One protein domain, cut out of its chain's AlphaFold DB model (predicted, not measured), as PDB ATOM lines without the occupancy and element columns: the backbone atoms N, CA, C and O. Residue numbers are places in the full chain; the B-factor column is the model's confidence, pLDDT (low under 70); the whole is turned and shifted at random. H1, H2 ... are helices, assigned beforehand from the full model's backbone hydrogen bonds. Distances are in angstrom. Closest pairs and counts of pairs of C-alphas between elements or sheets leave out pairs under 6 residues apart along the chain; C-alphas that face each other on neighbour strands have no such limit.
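This is residues 2 to 11, 19 to 107 and 246 to 279 of the 279 residues of the protein "SLC4A2" of Bugula neritina (UniProt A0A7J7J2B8). The long helices H4 and H6, joined by the short H5, make a wide open U, and H8 runs slantwise between its two arms, from the middle of H4 to the beginning of H6. H2 lies loosely beside H8, H3 makes the turn from H2 to H4, the short H7 is over H4, H1 is at the margin near H2, and residues 96 to 107 of H6 stick out as a free arm. The printed part has 133 residues, with eight named helices, H1 to H8 in order, and no named strand; the class is all helix. It is only just compact, close to loose, with a radius of gyration of the C-alphas of 16.7 A, and spans 47 by 43 by 31 A.

H1 is residues 2 to 9, beginning at C-alpha 2 (96.042, 82.319, 77.807). H2 is residues 22 to 36, 20.9 A long, and H3 is residues 39 to 45. H4, residues 49 to 69, measures 30.4 A, and H5 is residues 72 to 78. H6, residues 81 to 107, is the longest helix, 39.5 A, ending at C-alpha 107 (103.835, 51.438, 93.829). H7 is residues 249 to 254. H8, residues 256 to 278, measures 32.8 A and ends at C-alpha 278 (71.740, 81.343, 89.571).

H1 and H2 are close but not clearly touching, their closest C-alphas, Thr 4 and Pro 22, 6.1 A apart. H2 and H8 only just touch, with 3 pairs of C-alphas within 8 A, the closest Phe 36 and Pro 258 at 6.7 A; they run opposite ways at a shallow tilt of 24 degrees, and H8 touches H2 with residues 258 to 266 alone. H3 and H4 are close but not clearly touching, closest at C-alphas Ser 42 and Leu 49, 6.1 A. H4 and H8 touch with 15 pairs, the closest C-alphas Ile 60 and Ala 259 at 5.0 A, the same way at a steep tilt of 54 degrees. H4 and H7 only just touch, with 3 pairs, the closest C-alphas Trp 55 and Met 252 at 6.3 A. H5 and H6 are each close to but not clearly touching H8, with closest C-alphas Val 76 and Leu 271 at 7.3 A, and Gln 84 and Ile 272 at 7.1 A. H4 and H6 are apart. In H1, H2, H3, H4, H6, H7 and H8 every O i to N i+4 pair is within hydrogen-bond range; in H5 it is 0 of 3, with 3 of 4 O i to N i+3 pairs within range.

The C-alphas farthest apart, Pro 246 and Val 279, are 50.8 A apart. Residues 12 to 18 and 108 to 245 are not printed; the gaps between C-alphas are 11.3 A from 11 to 19 and 40.3 A from 107 to 246. The links printed whole are tight. The mean pLDDT of the printed part is 71.2, with 54 residues under 70, among them residues 2 to 11, 19 to 47 and 272 to 279.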
ATOM      1  N   SER A   2      96.566  81.504  78.922       42.34
ATOM      2  CA  SER A   2      96.042  82.319  77.807       42.34
ATOM      3  C   SER A   2      94.527  82.199  77.582       42.34
ATOM      4  O   SER A   2      93.868  83.220  77.425       42.34
ATOM      5  N   CYS A   3      93.942  80.994  77.662       43.25
ATOM      6  CA  CYS A   3      92.486  80.841  77.515       43.25
ATOM      7  C   CYS A   3      91.711  81.571  78.623       43.25
ATOM      8  O   CYS A   3      90.757  82.277  78.335       43.25
ATOM      9  N   THR A   4      92.148  81.464  79.882       44.44
ATOM     10  CA  THR A   4      91.502  82.133  81.024       44.44
ATOM     11  C   THR A   4      91.501  83.655  80.879       44.44
ATOM     12  O   THR A   4      90.485  84.290  81.132       44.44
ATOM     13  N   ILE A   5      92.617  84.239  80.437       49.09
ATOM     14  CA  ILE A   5      92.741  85.688  80.229       49.09
ATOM     15  C   ILE A   5      91.856  86.145  79.061       49.09
ATOM     16  O   ILE A   5      91.179  87.161  79.173       49.09
ATOM     17  N   LEU A   6      91.795  85.363  77.976       53.53
ATOM     18  CA  LEU A   6      90.938  85.657  76.826       53.53
ATOM     19  C   LEU A   6      89.446  85.625  77.194       53.53
ATOM     20  O   LEU A   6      88.703  86.511  76.786       53.53
ATOM     21  N   TYR A   7      89.017  84.670  78.026       54.81
ATOM     22  CA  TYR A   7      87.641  84.624  78.537       54.81
ATOM     23  C   TYR A   7      87.284  85.830  79.415       54.81
ATOM     24  O   TYR A   7      86.154  86.299  79.363       54.81
ATOM     25  N   HIS A   8      88.234  86.367  80.185       53.81
ATOM     26  CA  HIS A   8      88.012  87.572  80.991       53.81
ATOM     27  C   HIS A   8      87.971  88.875  80.172       53.81
ATOM     28  O   HIS A   8      87.522  89.893  80.692       53.81
ATOM     29  N   LEU A   9      88.423  88.855  78.913       52.28
ATOM     30  CA  LEU A   9      88.420  90.009  78.005       52.28
ATOM     31  C   LEU A   9      87.141  90.116  77.159       52.28
ATOM     32  O   LEU A   9      86.887  91.173  76.584       52.28
ATOM     33  N   VAL A  10      86.336  89.054  77.079       55.25
ATOM     34  CA  VAL A  10      85.052  89.076  76.366       55.25
ATOM     35  C   VAL A  10      83.977  89.622  77.316       55.25
ATOM     36  O   VAL A  10      83.693  88.980  78.329       55.25
ATOM     37  N   PRO A  11      83.377  90.799  77.044       42.81
ATOM     38  CA  PRO A  11      82.352  91.358  77.917       42.81
ATOM     39  C   PRO A  11      81.113  90.445  77.925       42.81
ATOM     40  O   PRO A  11      80.696  89.978  76.861       42.81
ATOM     41  N   PRO A  19      79.414  83.178  85.245       46.00
ATOM     42  CA  PRO A  19      80.843  83.062  85.486       46.00
ATOM     43  C   PRO A  19      81.172  81.634  85.943       46.00
ATOM     44  O   PRO A  19      81.219  81.349  87.136       46.00
ATOM     45  N   VAL A  20      81.422  80.717  85.004       49.25
ATOM     46  CA  VAL A  20      81.997  79.406  85.346       49.25
ATOM     47  C   VAL A  20      83.416  79.631  85.890       49.25
ATOM     48  O   VAL A  20      84.225  80.266  85.207       49.25
ATOM     49  N   PRO A  21      83.759  79.148  87.099       46.09
ATOM     50  CA  PRO A  21      85.074  79.378  87.682       46.09
ATOM     51  C   PRO A  21      86.182  78.799  86.777       46.09
ATOM     52  O   PRO A  21      86.218  77.587  86.551       46.09
ATOM     53  N   PRO A  22      87.130  79.627  86.296       44.94
ATOM     54  CA  PRO A  22      88.037  79.276  85.197       44.94
ATOM     55  C   PRO A  22      89.028  78.157  85.531       44.94
ATOM     56  O   PRO A  22      89.604  77.539  84.634       44.94
ATOM     57  N   HIS A  23      89.251  77.895  86.821       44.19
ATOM     58  CA  HIS A  23      90.093  76.789  87.252       44.19
ATOM     59  C   HIS A  23      89.425  75.459  86.909       44.19
ATOM     60  O   HIS A  23      90.061  74.654  86.234       44.19
ATOM     61  N   HIS A  24      88.149  75.268  87.252       43.81
ATOM     62  CA  HIS A  24      87.417  74.043  86.939       43.81
ATOM     63  C   HIS A  24      87.434  73.779  85.426       43.81
ATOM     64  O   HIS A  24      88.044  72.798  85.002       43.81
ATOM     65  N   THR A  25      86.945  74.699  84.595       44.53
ATOM     66  CA  THR A  25      86.874  74.521  83.132       44.53
ATOM     67  C   THR A  25      88.226  74.199  82.485       44.53
ATOM     68  O   THR A  25      88.292  73.393  81.558       44.53
ATOM     69  N   SER A  26      89.333  74.767  82.982       44.22
ATOM     70  CA  SER A  26      90.676  74.470  82.460       44.22
ATOM     71  C   SER A  26      91.181  73.066  82.819       44.22
ATOM     72  O   SER A  26      91.807  72.408  81.986       44.22
ATOM     73  N   TYR A  27      90.882  72.581  84.029       50.72
ATOM     74  CA  TYR A  27      91.221  71.222  84.453       50.72
ATOM     75  C   TYR A  27      90.349  70.193  83.734       50.72
ATOM     76  O   TYR A  27      90.879  69.191  83.266       50.72
ATOM     77  N   TYR A  28      89.055  70.462  83.556       48.41
ATOM     78  CA  TYR A  28      88.138  69.562  82.854       48.41
ATOM     79  C   TYR A  28      88.399  69.496  81.355       48.41
ATOM     80  O   TYR A  28      88.414  68.403  80.802       48.41
ATOM     81  N   THR A  29      88.731  70.616  80.706       48.19
ATOM     82  CA  THR A  29      89.181  70.615  79.301       48.19
ATOM     83  C   THR A  29      90.483  69.824  79.137       48.19
ATOM     84  O   THR A  29      90.688  69.143  78.136       48.19
ATOM     85  N   ARG A  30      91.370  69.863  80.140       51.50
ATOM     86  CA  ARG A  30      92.600  69.056  80.163       51.50
ATOM     87  C   ARG A  30      92.310  67.571  80.415       51.50
ATOM     88  O   ARG A  30      92.957  66.730  79.799       51.50
ATOM     89  N   GLN A  31      91.340  67.256  81.269       49.66
ATOM     90  CA  GLN A  31      90.879  65.900  81.585       49.66
ATOM     91  C   GLN A  31      90.177  65.247  80.383       49.66
ATOM     92  O   GLN A  31      90.509  64.126  80.009       49.66
ATOM     93  N   SER A  32      89.250  65.957  79.736       46.12
ATOM     94  CA  SER A  32      88.537  65.499  78.540       46.12
ATOM     95  C   SER A  32      89.483  65.371  77.347       46.12
ATOM     96  O   SER A  32      89.437  64.366  76.641       46.12
ATOM     97  N   ALA A  33      90.434  66.300  77.186       50.66
ATOM     98  CA  ALA A  33      91.512  66.159  76.212       50.66
ATOM     99  C   ALA A  33      92.435  64.968  76.516       50.66
ATOM    100  O   ALA A  33      92.918  64.347  75.580       50.66
ATOM    101  N   HIS A  34      92.674  64.617  77.783       51.34
ATOM    102  CA  HIS A  34      93.484  63.452  78.156       51.34
ATOM    103  C   HIS A  34      92.749  62.122  77.923       51.34
ATOM    104  O   HIS A  34      93.362  61.166  77.465       51.34
ATOM    105  N   ILE A  35      91.443  62.056  78.212       53.91
ATOM    106  CA  ILE A  35      90.602  60.877  77.933       53.91
ATOM    107  C   ILE A  35      90.481  60.653  76.424       53.91
ATOM    108  O   ILE A  35      90.466  59.517  75.963       53.91
ATOM    109  N   PHE A  36      90.400  61.737  75.652       54.66
ATOM    110  CA  PHE A  36      90.153  61.646  74.223       54.66
ATOM    111  C   PHE A  36      91.443  61.546  73.381       54.66
ATOM    112  O   PHE A  36      91.510  60.825  72.387       54.66
ATOM    113  N   SER A  37      92.513  62.227  73.787       55.28
ATOM    114  CA  SER A  37      93.845  62.114  73.182       55.28
ATOM    115  C   SER A  37      94.674  61.038  73.887       55.28
ATOM    116  O   SER A  37      95.845  61.266  74.208       55.28
ATOM    117  N   ASP A  38      94.074  59.882  74.167       57.62
ATOM    118  CA  ASP A  38      94.784  58.822  74.864       57.62
ATOM    119  C   ASP A  38      95.912  58.313  73.957       57.62
ATOM    120  O   ASP A  38      95.693  57.810  72.851       57.62
ATOM    121  N   THR A  39      97.152  58.484  74.416       55.81
ATOM    122  CA  THR A  39      98.362  58.114  73.661       55.81
ATOM    123  C   THR A  39      98.350  56.649  73.214       55.81
ATOM    124  O   THR A  39      99.008  56.306  72.238       55.81
ATOM    125  N   GLY A  40      97.566  55.791  73.879       56.16
ATOM    126  CA  GLY A  40      97.340  54.404  73.481       56.16
ATOM    127  C   GLY A  40      96.592  54.245  72.154       56.16
ATOM    128  O   GLY A  40      96.994  53.417  71.347       56.16
ATOM    129  N   PHE A  41      95.563  55.058  71.886       61.62
ATOM    130  CA  PHE A  41      94.793  54.985  70.636       61.62
ATOM    131  C   PHE A  41      95.636  55.437  69.441       61.62
ATOM    132  O   PHE A  41      95.687  54.766  68.416       61.62
ATOM    133  N   SER A  42      96.389  56.528  69.604       63.03
ATOM    134  CA  SER A  42      97.329  56.991  68.578       63.03
ATOM    135  C   SER A  42      98.470  56.002  68.332       63.03
ATOM    136  O   SER A  42      98.821  55.786  67.178       63.03
ATOM    137  N   LYS A  43      99.003  55.350  69.376       61.09
ATOM    138  CA  LYS A  43     100.028  54.302  69.226       61.09
ATOM    139  C   LYS A  43      99.509  53.061  68.497       61.09
ATOM    140  O   LYS A  43     100.281  52.413  67.806       61.09
ATOM    141  N   GLN A  44      98.226  52.733  68.643       66.50
ATOM    142  CA  GLN A  44      97.592  51.620  67.924       66.50
ATOM    143  C   GLN A  44      97.283  51.957  66.460       66.50
ATOM    144  O   GLN A  44      97.273  51.064  65.622       66.50
ATOM    145  N   LEU A  45      97.041  53.234  66.159       64.50
ATOM    146  CA  LEU A  45      96.689  53.721  64.821       64.50
ATOM    147  C   LEU A  45      97.863  54.352  64.059       64.50
ATOM    148  O   LEU A  45      97.670  54.810  62.939       64.50
ATOM    149  N   ASP A  46      99.056  54.400  64.663       67.25
ATOM    150  CA  ASP A  46     100.259  55.057  64.129       67.25
ATOM    151  C   ASP A  46      99.991  56.488  63.606       67.25
ATOM    152  O   ASP A  46     100.592  56.972  62.647       67.25
ATOM    153  N   ILE A  47      99.050  57.197  64.230       68.44
ATOM    154  CA  ILE A  47      98.683  58.569  63.859       68.44
ATOM    155  C   ILE A  47      99.423  59.570  64.738       68.44
ATOM    156  O   ILE A  47      99.489  59.409  65.957       68.44
ATOM    157  N   ASP A  48      99.916  60.653  64.141       72.25
ATOM    158  CA  ASP A  48     100.513  61.750  64.899       72.25
ATOM    159  C   ASP A  48      99.465  62.382  65.839       72.25
ATOM    160  O   ASP A  48      98.439  62.910  65.398       72.25
ATOM    161  N   LEU A  49      99.749  62.381  67.146       69.50
ATOM    162  CA  LEU A  49      98.864  62.930  68.187       69.50
ATOM    163  C   LEU A  49      98.527  64.411  67.984       69.50
ATOM    164  O   LEU A  49      97.430  64.855  68.318       69.50
ATOM    165  N   MET A  50      99.475  65.196  67.473       73.81
ATOM    166  CA  MET A  50      99.340  66.653  67.381       73.81
ATOM    167  C   MET A  50      98.308  67.085  66.328       73.81
ATOM    168  O   MET A  50      97.351  67.765  66.706       73.81
ATOM    169  N   PRO A  51      98.424  66.677  65.046       77.56
ATOM    170  CA  PRO A  51      97.389  66.932  64.044       77.56
ATOM    171  C   PRO A  51      96.028  66.356  64.446       77.56
ATOM    172  O   PRO A  51      95.010  67.018  64.264       77.56
ATOM    173  N   TRP A  52      95.999  65.174  65.069       76.62
ATOM    174  CA  TRP A  52      94.763  64.576  65.583       76.62
ATOM    175  C   TRP A  52      94.045  65.488  66.591       76.62
ATOM    176  O   TRP A  52      92.854  65.766  66.447       76.62
ATOM    177  N   ARG A  53      94.776  66.033  67.574       78.00
ATOM    178  CA  ARG A  53      94.229  66.999  68.545       78.00
ATOM    179  C   ARG A  53      93.742  68.289  67.886       78.00
ATOM    180  O   ARG A  53      92.734  68.839  68.327       78.00
ATOM    181  N   LEU A  54      94.436  68.765  66.851       81.19
ATOM    182  CA  LEU A  54      94.026  69.950  66.097       81.19
ATOM    183  C   LEU A  54      92.692  69.712  65.380       81.19
ATOM    184  O   LEU A  54      91.787  70.530  65.511       81.19
ATOM    185  N   TRP A  55      92.541  68.577  64.693       83.31
ATOM    186  CA  TRP A  55      91.296  68.213  64.011       83.31
ATOM    187  C   TRP A  55      90.119  68.065  64.974       83.31
ATOM    188  O   TRP A  55      89.038  68.573  64.684       83.31
ATOM    189  N   ILE A  56      90.326  67.460  66.149       83.75
ATOM    190  CA  ILE A  56      89.300  67.428  67.205       83.75
ATOM    191  C   ILE A  56      88.909  68.855  67.614       83.75
ATOM    192  O   ILE A  56      87.723  69.159  67.714       83.75
ATOM    193  N   GLY A  57      89.885  69.749  67.808       83.69
ATOM    194  CA  GLY A  57      89.634  71.154  68.139       83.69
ATOM    195  C   GLY A  57      88.847  71.904  67.059       83.69
ATOM    196  O   GLY A  57      87.914  72.636  67.385       83.69
ATOM    197  N   ILE A  58      89.170  71.682  65.781       87.00
ATOM    198  CA  ILE A  58      88.444  72.263  64.641       87.00
ATOM    199  C   ILE A  58      86.988  71.788  64.642       87.00
ATOM    200  O   ILE A  58      86.079  72.609  64.543       87.00
ATOM    201  N   TRP A  59      86.740  70.487  64.816       88.38
ATOM    202  CA  TRP A  59      85.377  69.960  64.887       88.38
ATOM    203  C   TRP A  59      84.608  70.477  66.109       88.38
ATOM    204  O   TRP A  59      83.437  70.816  65.971       88.38
ATOM    205  N   ILE A  60      85.249  70.611  67.279       85.31
ATOM    206  CA  ILE A  60      84.625  71.229  68.465       85.31
ATOM    207  C   ILE A  60      84.216  72.674  68.162       85.31
ATOM    208  O   ILE A  60      83.115  73.081  68.529       85.31
ATOM    209  N   PHE A  61      85.062  73.441  67.470       86.62
ATOM    210  CA  PHE A  61      84.740  74.807  67.061       86.62
ATOM    211  C   PHE A  61      83.553  74.849  66.087       86.62
ATOM    212  O   PHE A  61      82.609  75.599  66.318       86.62
ATOM    213  N   VAL A  62      83.559  74.013  65.043       90.38
ATOM    214  CA  VAL A  62      82.465  73.935  64.058       90.38
ATOM    215  C   VAL A  62      81.143  73.551  64.729       90.38
ATOM    216  O   VAL A  62      80.137  74.230  64.534       90.38
ATOM    217  N   ILE A  63      81.143  72.507  65.563       87.06
ATOM    218  CA  ILE A  63      79.958  72.082  66.322       87.06
ATOM    219  C   ILE A  63      79.512  73.197  67.276       87.06
ATOM    220  O   ILE A  63      78.320  73.473  67.376       87.06
ATOM    221  N   GLY A  64      80.452  73.889  67.925       85.06
ATOM    222  CA  GLY A  64      80.166  75.035  68.787       85.06
ATOM    223  C   GLY A  64      79.462  76.177  68.050       85.06
ATOM    224  O   GLY A  64      78.451  76.680  68.535       85.06
ATOM    225  N   VAL A  65      79.931  76.547  66.854       87.62
ATOM    226  CA  VAL A  65      79.282  77.568  66.013       87.62
ATOM    227  C   VAL A  65      77.872  77.134  65.616       87.62
ATOM    228  O   VAL A  65      76.945  77.936  65.701       87.62
ATOM    229  N   ILE A  66      77.683  75.865  65.243       88.25
ATOM    230  CA  ILE A  66      76.359  75.317  64.914       88.25
ATOM    231  C   ILE A  66      75.425  75.379  66.128       88.25
ATOM    232  O   ILE A  66      74.279  75.795  65.985       88.25
ATOM    233  N   LEU A  67      75.891  75.018  67.327       84.44
ATOM    234  CA  LEU A  67      75.098  75.091  68.563       84.44
ATOM    235  C   LEU A  67      74.688  76.529  68.909       84.44
ATOM    236  O   LEU A  67      73.562  76.765  69.343       84.44
ATOM    237  N   VAL A  68      75.577  77.501  68.687       84.44
ATOM    238  CA  VAL A  68      75.255  78.922  68.881       84.44
ATOM    239  C   VAL A  68      74.237  79.394  67.841       84.44
ATOM    240  O   VAL A  68      73.250  80.028  68.204       84.44
ATOM    241  N   ALA A  69      74.432  79.046  66.568       86.50
ATOM    242  CA  ALA A  69      73.540  79.441  65.478       86.50
ATOM    243  C   ALA A  69      72.137  78.814  65.579       86.50
ATOM    244  O   ALA A  69      71.165  79.412  65.132       86.50
ATOM    245  N   THR A  70      72.027  77.618  66.165       84.38
ATOM    246  CA  THR A  70      70.760  76.884  66.341       84.38
ATOM    247  C   THR A  70      70.000  77.262  67.615       84.38
ATOM    248  O   THR A  70      68.995  76.627  67.924       84.38
ATOM    249  N   GLU A  71      70.458  78.276  68.359       79.00
ATOM    250  CA  GLU A  71      69.894  78.662  69.657       79.00
ATOM    251  C   GLU A  71      69.752  77.457  70.609       79.00
ATOM    252  O   GLU A  71      68.668  77.140  71.113       79.00
ATOM    253  N   ALA A  72      70.875  76.779  70.892       71.75
ATOM    254  CA  ALA A  72      70.938  75.585  71.752       71.75
ATOM    255  C   ALA A  72      70.285  75.738  73.145       71.75
ATOM    256  O   ALA A  72      70.031  74.738  73.821       71.75
ATOM    257  N   SER A  73      69.932  76.960  73.551       68.00
ATOM    258  CA  SER A  73      69.041  77.326  74.658       68.00
ATOM    259  C   SER A  73      67.833  76.391  74.833       68.00
ATOM    260  O   SER A  73      67.415  76.124  75.960       68.00
ATOM    261  N   PHE A  74      67.265  75.863  73.743       69.12
ATOM    262  CA  PHE A  74      66.156  74.907  73.816       69.12
ATOM    263  C   PHE A  74      66.572  73.526  74.358       69.12
ATOM    264  O   PHE A  74      65.823  72.911  75.117       69.12
ATOM    265  N   LEU A  75      67.787  73.068  74.043       71.06
ATOM    266  CA  LEU A  75      68.330  71.769  74.454       71.06
ATOM    267  C   LEU A  75      68.489  71.659  75.981       71.06
ATOM    268  O   LEU A  75      68.341  70.577  76.545       71.06
ATOM    269  N   VAL A  76      68.718  72.793  76.658       67.12
ATOM    270  CA  VAL A  76      68.839  72.887  78.127       67.12
ATOM    271  C   VAL A  76      67.592  72.358  78.832       67.12
ATOM    272  O   VAL A  76      67.696  71.741  79.887       67.12
ATOM    273  N   LYS A  77      66.408  72.545  78.235       68.50
ATOM    274  CA  LYS A  77      65.130  72.124  78.828       68.50
ATOM    275  C   LYS A  77      64.974  70.604  78.906       68.50
ATOM    276  O   LYS A  77      64.197  70.123  79.723       68.50
ATOM    277  N   TYR A  78      65.703  69.854  78.078       74.44
ATOM    278  CA  TYR A  78      65.655  68.388  78.064       74.44
ATOM    279  C   TYR A  78      66.598  67.746  79.083       74.44
ATOM    280  O   TYR A  78      66.468  66.558  79.382       74.44
ATOM    281  N   VAL A  79      67.532  68.517  79.640       73.19
ATOM    282  CA  VAL A  79      68.462  68.038  80.661       73.19
ATOM    283  C   VAL A  79      67.759  68.054  82.013       73.19
ATOM    284  O   VAL A  79      67.544  69.106  82.612       73.19
ATOM    285  N   SER A  80      67.403  66.874  82.516       80.81
ATOM    286  CA  SER A  80      66.779  66.760  83.833       80.81
ATOM    287  C   SER A  80      67.821  66.838  84.950       80.81
ATOM    288  O   SER A  80      68.957  66.376  84.803       80.81
ATOM    289  N   ARG A  81      67.407  67.340  86.119       78.56
ATOM    290  CA  ARG A  81      68.218  67.334  87.350       78.56
ATOM    291  C   ARG A  81      68.782  65.944  87.676       78.56
ATOM    292  O   ARG A  81      69.921  65.826  88.106       78.56
ATOM    293  N   PHE A  82      68.018  64.892  87.384       82.31
ATOM    294  CA  PHE A  82      68.450  63.506  87.560       82.31
ATOM    295  C   PHE A  82      69.685  63.159  86.712       82.31
ATOM    296  O   PHE A  82      70.649  62.590  87.220       82.31
ATOM    297  N   THR A  83      69.706  63.552  85.431       81.25
ATOM    298  CA  THR A  83      70.875  63.317  84.564       81.25
ATOM    299  C   THR A  83      72.108  64.097  85.020       81.25
ATOM    300  O   THR A  83      73.220  63.578  84.943       81.25
ATOM    301  N   GLN A  84      71.919  65.305  85.558       76.69
ATOM    302  CA  GLN A  84      73.009  66.120  86.099       76.69
ATOM    303  C   GLN A  84      73.628  65.483  87.348       76.69
ATOM    304  O   GLN A  84      74.850  65.438  87.469       76.69
ATOM    305  N   GLU A  85      72.805  64.945  88.252       82.81
ATOM    306  CA  GLU A  85      73.268  64.258  89.463       82.81
ATOM    307  C   GLU A  85      74.065  62.984  89.123       82.81
ATOM    308  O   GLU A  85      75.147  62.771  89.675       82.81
ATOM    309  N   ILE A  86      73.607  62.188  88.146       88.06
ATOM    310  CA  ILE A  86      74.344  61.007  87.654       88.06
ATOM    311  C   ILE A  86      75.669  61.413  87.010       88.06
ATOM    312  O   ILE A  86      76.699  60.783  87.245       88.06
ATOM    313  N   PHE A  87      75.656  62.461  86.191       80.19
ATOM    314  CA  PHE A  87      76.844  62.920  85.488       80.19
ATOM    315  C   PHE A  87      77.902  63.472  86.451       80.19
ATOM    316  O   PHE A  87      79.077  63.113  86.355       80.19
ATOM    317  N   ALA A  88      77.482  64.272  87.435       77.62
ATOM    318  CA  ALA A  88      78.353  64.754  88.501       77.62
ATOM    319  C   ALA A  88      78.956  63.590  89.305       77.62
ATOM    320  O   ALA A  88      80.157  63.589  89.594       77.62
ATOM    321  N   PHE A  89      78.154  62.564  89.608       84.75
ATOM    322  CA  PHE A  89      78.637  61.349  90.258       84.75
ATOM    323  C   PHE A  89      79.669  60.604  89.397       84.75
ATOM    324  O   PHE A  89      80.757  60.293  89.885       84.75
ATOM    325  N   LEU A  90      79.390  60.381  88.111       85.44
ATOM    326  CA  LEU A  90      80.288  59.684  87.184       85.44
ATOM    327  C   LEU A  90      81.634  60.401  87.041       85.44
ATOM    328  O   LEU A  90      82.689  59.776  87.142       85.44
ATOM    329  N   ILE A  91      81.611  61.725  86.889       80.88
ATOM    330  CA  ILE A  91      82.827  62.542  86.861       80.88
ATOM    331  C   ILE A  91      83.611  62.399  88.168       80.88
ATOM    332  O   ILE A  91      84.823  62.183  88.140       80.88
ATOM    333  N   SER A  92      82.935  62.495  89.318       85.50
ATOM    334  CA  SER A  92      83.596  62.347  90.619       85.50
ATOM    335  C   SER A  92      84.262  60.973  90.768       85.50
ATOM    336  O   SER A  92      85.399  60.881  91.232       85.50
ATOM    337  N   MET A  93      83.609  59.916  90.276       86.56
ATOM    338  CA  MET A  93      84.136  58.557  90.277       86.56
ATOM    339  C   MET A  93      85.375  58.422  89.380       86.56
ATOM    340  O   MET A  93      86.356  57.800  89.789       86.56
ATOM    341  N   ILE A  94      85.374  59.047  88.196       86.25
ATOM    342  CA  ILE A  94      86.529  59.059  87.281       86.25
ATOM    343  C   ILE A  94      87.739  59.738  87.930       86.25
ATOM    344  O   ILE A  94      88.848  59.205  87.859       86.25
ATOM    345  N   PHE A  95      87.552  60.879  88.598       83.75
ATOM    346  CA  PHE A  95      88.661  61.550  89.280       83.75
ATOM    347  C   PHE A  95      89.265  60.710  90.392       83.75
ATOM    348  O   PHE A  95      90.486  60.591  90.486       83.75
ATOM    349  N   ILE A  96      88.411  60.118  91.228       87.25
ATOM    350  CA  ILE A  96      88.856  59.247  92.313       87.25
ATOM    351  C   ILE A  96      89.642  58.064  91.729       87.25
ATOM    352  O   ILE A  96      90.738  57.761  92.203       87.25
ATOM    353  N   TYR A  97      89.139  57.448  90.655       89.88
ATOM    354  CA  TYR A  97      89.829  56.363  89.957       89.88
ATOM    355  C   TYR A  97      91.212  56.779  89.435       89.88
ATOM    356  O   TYR A  97      92.180  56.036  89.601       89.88
ATOM    357  N   GLU A  98      91.348  57.966  88.839       82.12
ATOM    358  CA  GLU A  98      92.640  58.432  88.329       82.12
ATOM    359  C   GLU A  98      93.671  58.637  89.448       82.12
ATOM    360  O   GLU A  98      94.841  58.285  89.276       82.12
ATOM    361  N   VAL A  99      93.248  59.152  90.608       85.88
ATOM    362  CA  VAL A  99      94.121  59.298  91.784       85.88
ATOM    363  C   VAL A  99      94.639  57.933  92.234       85.88
ATOM    364  O   VAL A  99      95.849  57.761  92.392       85.88
ATOM    365  N   PHE A 100      93.761  56.934  92.358       88.94
ATOM    366  CA  PHE A 100      94.180  55.573  92.701       88.94
ATOM    367  C   PHE A 100      95.073  54.946  91.625       88.94
ATOM    368  O   PHE A 100      96.075  54.317  91.958       88.94
ATOM    369  N   LYS A 101      94.782  55.159  90.335       86.06
ATOM    370  CA  LYS A 101      95.625  54.687  89.224       86.06
ATOM    371  C   LYS A 101      97.038  55.272  89.304       86.06
ATOM    372  O   LYS A 101      98.008  54.536  89.122       86.06
ATOM    373  N   LYS A 102      97.171  56.571  89.597       83.25
ATOM    374  CA  LYS A 102      98.471  57.233  89.810       83.25
ATOM    375  C   LYS A 102      99.185  56.675  91.035       83.25
ATOM    376  O   LYS A 102     100.366  56.358  90.938       83.25
ATOM    377  N   LEU A 103      98.470  56.473  92.142       86.94
ATOM    378  CA  LEU A 103      99.035  55.879  93.352       86.94
ATOM    379  C   LEU A 103      99.579  54.467  93.084       86.94
ATOM    380  O   LEU A 103     100.733  54.184  93.387       86.94
ATOM    381  N   ILE A 104      98.801  53.601  92.426       87.44
ATOM    382  CA  ILE A 104      99.237  52.247  92.046       87.44
ATOM    383  C   ILE A 104     100.441  52.300  91.097       87.44
ATOM    384  O   ILE A 104     101.349  51.480  91.217       87.44
ATOM    385  N   LYS A 105     100.488  53.265  90.168       84.31
ATOM    386  CA  LYS A 105     101.657  53.465  89.297       84.31
ATOM    387  C   LYS A 105     102.915  53.760  90.118       84.31
ATOM    388  O   LYS A 105     103.940  53.151  89.844       84.31
ATOM    389  N   VAL A 106     102.827  54.603  91.150       84.56
ATOM    390  CA  VAL A 106     103.949  54.876  92.069       84.56
ATOM    391  C   VAL A 106     104.406  53.598  92.781       84.56
ATOM    392  O   VAL A 106     105.604  53.354  92.848       84.56
ATOM    393  N   PHE A 107     103.485  52.739  93.232       84.19
ATOM    394  CA  PHE A 107     103.835  51.438  93.829       84.19
ATOM    395  C   PHE A 107     104.500  50.467  92.845       84.19
ATOM    396  O   PHE A 107     105.325  49.657  93.254       84.19
ATOM    397  N   PRO A 246     101.965  62.215  55.576       67.62
ATOM    398  CA  PRO A 246     100.674  62.850  55.337       67.62
ATOM    399  C   PRO A 246      99.613  62.271  56.275       67.62
ATOM    400  O   PRO A 246      99.522  61.056  56.462       67.62
ATOM    401  N   PHE A 247      98.800  63.142  56.874       69.50
ATOM    402  CA  PHE A 247      97.726  62.710  57.761       69.50
ATOM    403  C   PHE A 247      96.571  62.118  56.934       69.50
ATOM    404  O   PHE A 247      96.036  62.818  56.068       69.50
ATOM    405  N   PRO A 248      96.149  60.857  57.158       75.94
ATOM    406  CA  PRO A 248      95.112  60.248  56.334       75.94
ATOM    407  C   PRO A 248      93.766  60.958  56.511       75.94
ATOM    408  O   PRO A 248      93.277  61.133  57.629       75.94
ATOM    409  N   VAL A 249      93.125  61.304  55.392       78.12
ATOM    410  CA  VAL A 249      91.839  62.027  55.375       78.12
ATOM    411  C   VAL A 249      90.735  61.254  56.108       78.12
ATOM    412  O   VAL A 249      89.899  61.853  56.779       78.12
ATOM    413  N   GLY A 250      90.767  59.916  56.071       79.88
ATOM    414  CA  GLY A 250      89.818  59.073  56.808       79.88
ATOM    415  C   GLY A 250      89.837  59.323  58.320       79.88
ATOM    416  O   GLY A 250      88.783  59.383  58.955       79.88
ATOM    417  N   HIS A 251      91.018  59.571  58.893       76.44
ATOM    418  CA  HIS A 251      91.131  59.891  60.312       76.44
ATOM    419  C   HIS A 251      90.636  61.313  60.623       76.44
ATOM    420  O   HIS A 251      90.080  61.554  61.690       76.44
ATOM    421  N   MET A 252      90.713  62.260  59.683       80.12
ATOM    422  CA  MET A 252      90.168  63.614  59.893       80.12
ATOM    423  C   MET A 252      88.657  63.586  60.149       80.12
ATOM    424  O   MET A 252      88.158  64.307  61.013       80.12
ATOM    425  N   PHE A 253      87.927  62.719  59.442       83.62
ATOM    426  CA  PHE A 253      86.490  62.538  59.653       83.62
ATOM    427  C   PHE A 253      86.180  61.698  60.887       83.62
ATOM    428  O   PHE A 253      85.242  62.023  61.612       83.62
ATOM    429  N   SER A 254      86.986  60.675  61.198       82.06
ATOM    430  CA  SER A 254      86.798  59.918  62.443       82.06
ATOM    431  C   SER A 254      86.957  60.796  63.688       82.06
ATOM    432  O   SER A 254      86.455  60.434  64.748       82.06
ATOM    433  N   ALA A 255      87.607  61.962  63.559       80.62
ATOM    434  CA  ALA A 255      87.759  62.934  64.632       80.62
ATOM    435  C   ALA A 255      86.433  63.616  65.066       80.62
ATOM    436  O   ALA A 255      86.381  64.258  66.117       80.62
ATOM    437  N   ILE A 256      85.344  63.462  64.298       85.88
ATOM    438  CA  ILE A 256      84.045  64.080  64.605       85.88
ATOM    439  C   ILE A 256      83.339  63.432  65.804       85.88
ATOM    440  O   ILE A 256      82.767  64.132  66.634       85.88
ATOM    441  N   ILE A 257      83.416  62.105  65.929       85.50
ATOM    442  CA  ILE A 257      82.863  61.333  67.052       85.50
ATOM    443  C   ILE A 257      83.446  61.831  68.392       85.50
ATOM    444  O   ILE A 257      82.667  62.166  69.289       85.50
ATOM    445  N   PRO A 258      84.783  61.966  68.525       80.81
ATOM    446  CA  PRO A 258      85.410  62.650  69.645       80.81
ATOM    447  C   PRO A 258      84.836  64.003  69.997       80.81
ATOM    448  O   PRO A 258      84.563  64.305  71.157       80.81
ATOM    449  N   ALA A 259      84.737  64.836  68.967       83.12
ATOM    450  CA  ALA A 259      84.473  66.242  69.096       83.12
ATOM    451  C   ALA A 259      83.025  66.444  69.511       83.12
ATOM    452  O   ALA A 259      82.750  67.277  70.365       83.12
ATOM    453  N   LEU A 260      82.119  65.620  68.984       84.38
ATOM    454  CA  LEU A 260      80.726  65.579  69.386       84.38
ATOM    455  C   LEU A 260      80.611  65.229  70.872       84.38
ATOM    456  O   LEU A 260      80.011  65.994  71.624       84.38
ATOM    457  N   LEU A 261      81.247  64.148  71.328       80.31
ATOM    458  CA  LEU A 261      81.200  63.764  72.741       80.31
ATOM    459  C   LEU A 261      81.796  64.849  73.653       80.31
ATOM    460  O   LEU A 261      81.187  65.208  74.659       80.31
ATOM    461  N   ALA A 262      82.945  65.418  73.277       79.44
ATOM    462  CA  ALA A 262      83.579  66.510  74.012       79.44
ATOM    463  C   ALA A 262      82.716  67.781  74.029       79.44
ATOM    464  O   ALA A 262      82.602  68.425  75.068       79.44
ATOM    465  N   SER A 263      82.074  68.128  72.911       80.50
ATOM    466  CA  SER A 263      81.202  69.302  72.809       80.50
ATOM    467  C   SER A 263      79.969  69.173  73.700       80.50
ATOM    468  O   SER A 263      79.636  70.122  74.405       80.50
ATOM    469  N   ILE A 264      79.353  67.984  73.759       79.31
ATOM    470  CA  ILE A 264      78.249  67.701  74.681       79.31
ATOM    471  C   ILE A 264      78.740  67.819  76.124       79.31
ATOM    472  O   ILE A 264      78.067  68.440  76.939       79.31
ATOM    473  N   LEU A 265      79.917  67.273  76.445       78.31
ATOM    474  CA  LEU A 265      80.491  67.342  77.791       78.31
ATOM    475  C   LEU A 265      80.700  68.797  78.246       78.31
ATOM    476  O   LEU A 265      80.250  69.175  79.326       78.31
ATOM    477  N   ILE A 266      81.333  69.612  77.394       77.44
ATOM    478  CA  ILE A 266      81.600  71.035  77.644       77.44
ATOM    479  C   ILE A 266      80.286  71.803  77.794       77.44
ATOM    480  O   ILE A 266      80.135  72.607  78.713       77.44
ATOM    481  N   TYR A 267      79.319  71.533  76.916       76.00
ATOM    482  CA  TYR A 267      78.012  72.167  76.966       76.00
ATOM    483  C   TYR A 267      77.287  71.835  78.275       76.00
ATOM    484  O   TYR A 267      76.913  72.738  79.018       76.00
ATOM    485  N   MET A 268      77.178  70.555  78.627       75.12
ATOM    486  CA  MET A 268      76.526  70.099  79.858       75.12
ATOM    487  C   MET A 268      77.186  70.662  81.118       75.12
ATOM    488  O   MET A 268      76.488  71.096  82.034       75.12
ATOM    489  N   GLU A 269      78.517  70.706  81.164       74.94
ATOM    490  CA  GLU A 269      79.252  71.302  82.281       74.94
ATOM    491  C   GLU A 269      78.963  72.804  82.402       74.94
ATOM    492  O   GLU A 269      78.680  73.291  83.499       74.94
ATOM    493  N   SER A 270      78.951  73.529  81.276       72.88
ATOM    494  CA  SER A 270      78.621  74.956  81.260       72.88
ATOM    495  C   SER A 270      77.189  75.237  81.736       72.88
ATOM    496  O   SER A 270      76.963  76.211  82.454       72.88
ATOM    497  N   LEU A 271      76.239  74.344  81.434       74.62
ATOM    498  CA  LEU A 271      74.855  74.441  81.901       74.62
ATOM    499  C   LEU A 271      74.716  74.181  83.401       74.62
ATOM    500  O   LEU A 271      74.011  74.920  84.084       74.62
ATOM    501  N   ILE A 272      75.383  73.146  83.921       68.81
ATOM    502  CA  ILE A 272      75.343  72.813  85.353       68.81
ATOM    503  C   ILE A 272      75.970  73.943  86.168       68.81
ATOM    504  O   ILE A 272      75.377  74.402  87.143       68.81
ATOM    505  N   ALA A 273      77.151  74.413  85.757       65.62
ATOM    506  CA  ALA A 273      77.824  75.520  86.422       65.62
ATOM    507  C   ALA A 273      76.973  76.795  86.384       65.62
ATOM    508  O   ALA A 273      76.897  77.505  87.384       65.62
ATOM    509  N   GLY A 274      76.288  77.048  85.267       65.31
ATOM    510  CA  GLY A 274      75.365  78.164  85.167       65.31
ATOM    511  C   GLY A 274      74.179  78.043  86.125       65.31
ATOM    512  O   GLY A 274      73.919  78.948  86.912       65.31
ATOM    513  N   TYR A 275      73.498  76.898  86.127       67.56
ATOM    514  CA  TYR A 275      72.339  76.663  86.989       67.56
ATOM    515  C   TYR A 275      72.667  76.802  88.482       67.56
ATOM    516  O   TYR A 275      71.919  77.440  89.217       67.56
ATOM    517  N   VAL A 276      73.801  76.251  88.930       65.69
ATOM    518  CA  VAL A 276      74.226  76.302  90.342       65.69
ATOM    519  C   VAL A 276      74.564  77.721  90.811       65.69
ATOM    520  O   VAL A 276      74.480  77.986  92.002       65.69
ATOM    521  N   LEU A 277      74.958  78.628  89.914       61.88
ATOM    522  CA  LEU A 277      75.286  80.013  90.273       61.88
ATOM    523  C   LEU A 277      74.067  80.940  90.307       61.88
ATOM    524  O   LEU A 277      74.126  81.994  90.937       61.88
ATOM    525  N   THR A 278      72.988  80.565  89.621       55.31
ATOM    526  CA  THR A 278      71.740  81.343  89.571       55.31
ATOM    527  C   THR A 278      70.764  80.970  90.692       55.31
ATOM    528  O   THR A 278      69.839  81.734  90.966       55.31
ATOM    529  N   VAL A 279      70.967  79.821  91.346       46.47
ATOM    530  CA  VAL A 279      70.213  79.365  92.531       46.47
ATOM    531  C   VAL A 279      70.974  79.715  93.806       46.47
ATOM    532  O   VAL A 279      70.324  80.225  94.745       46.47
TER     533      VAL A 279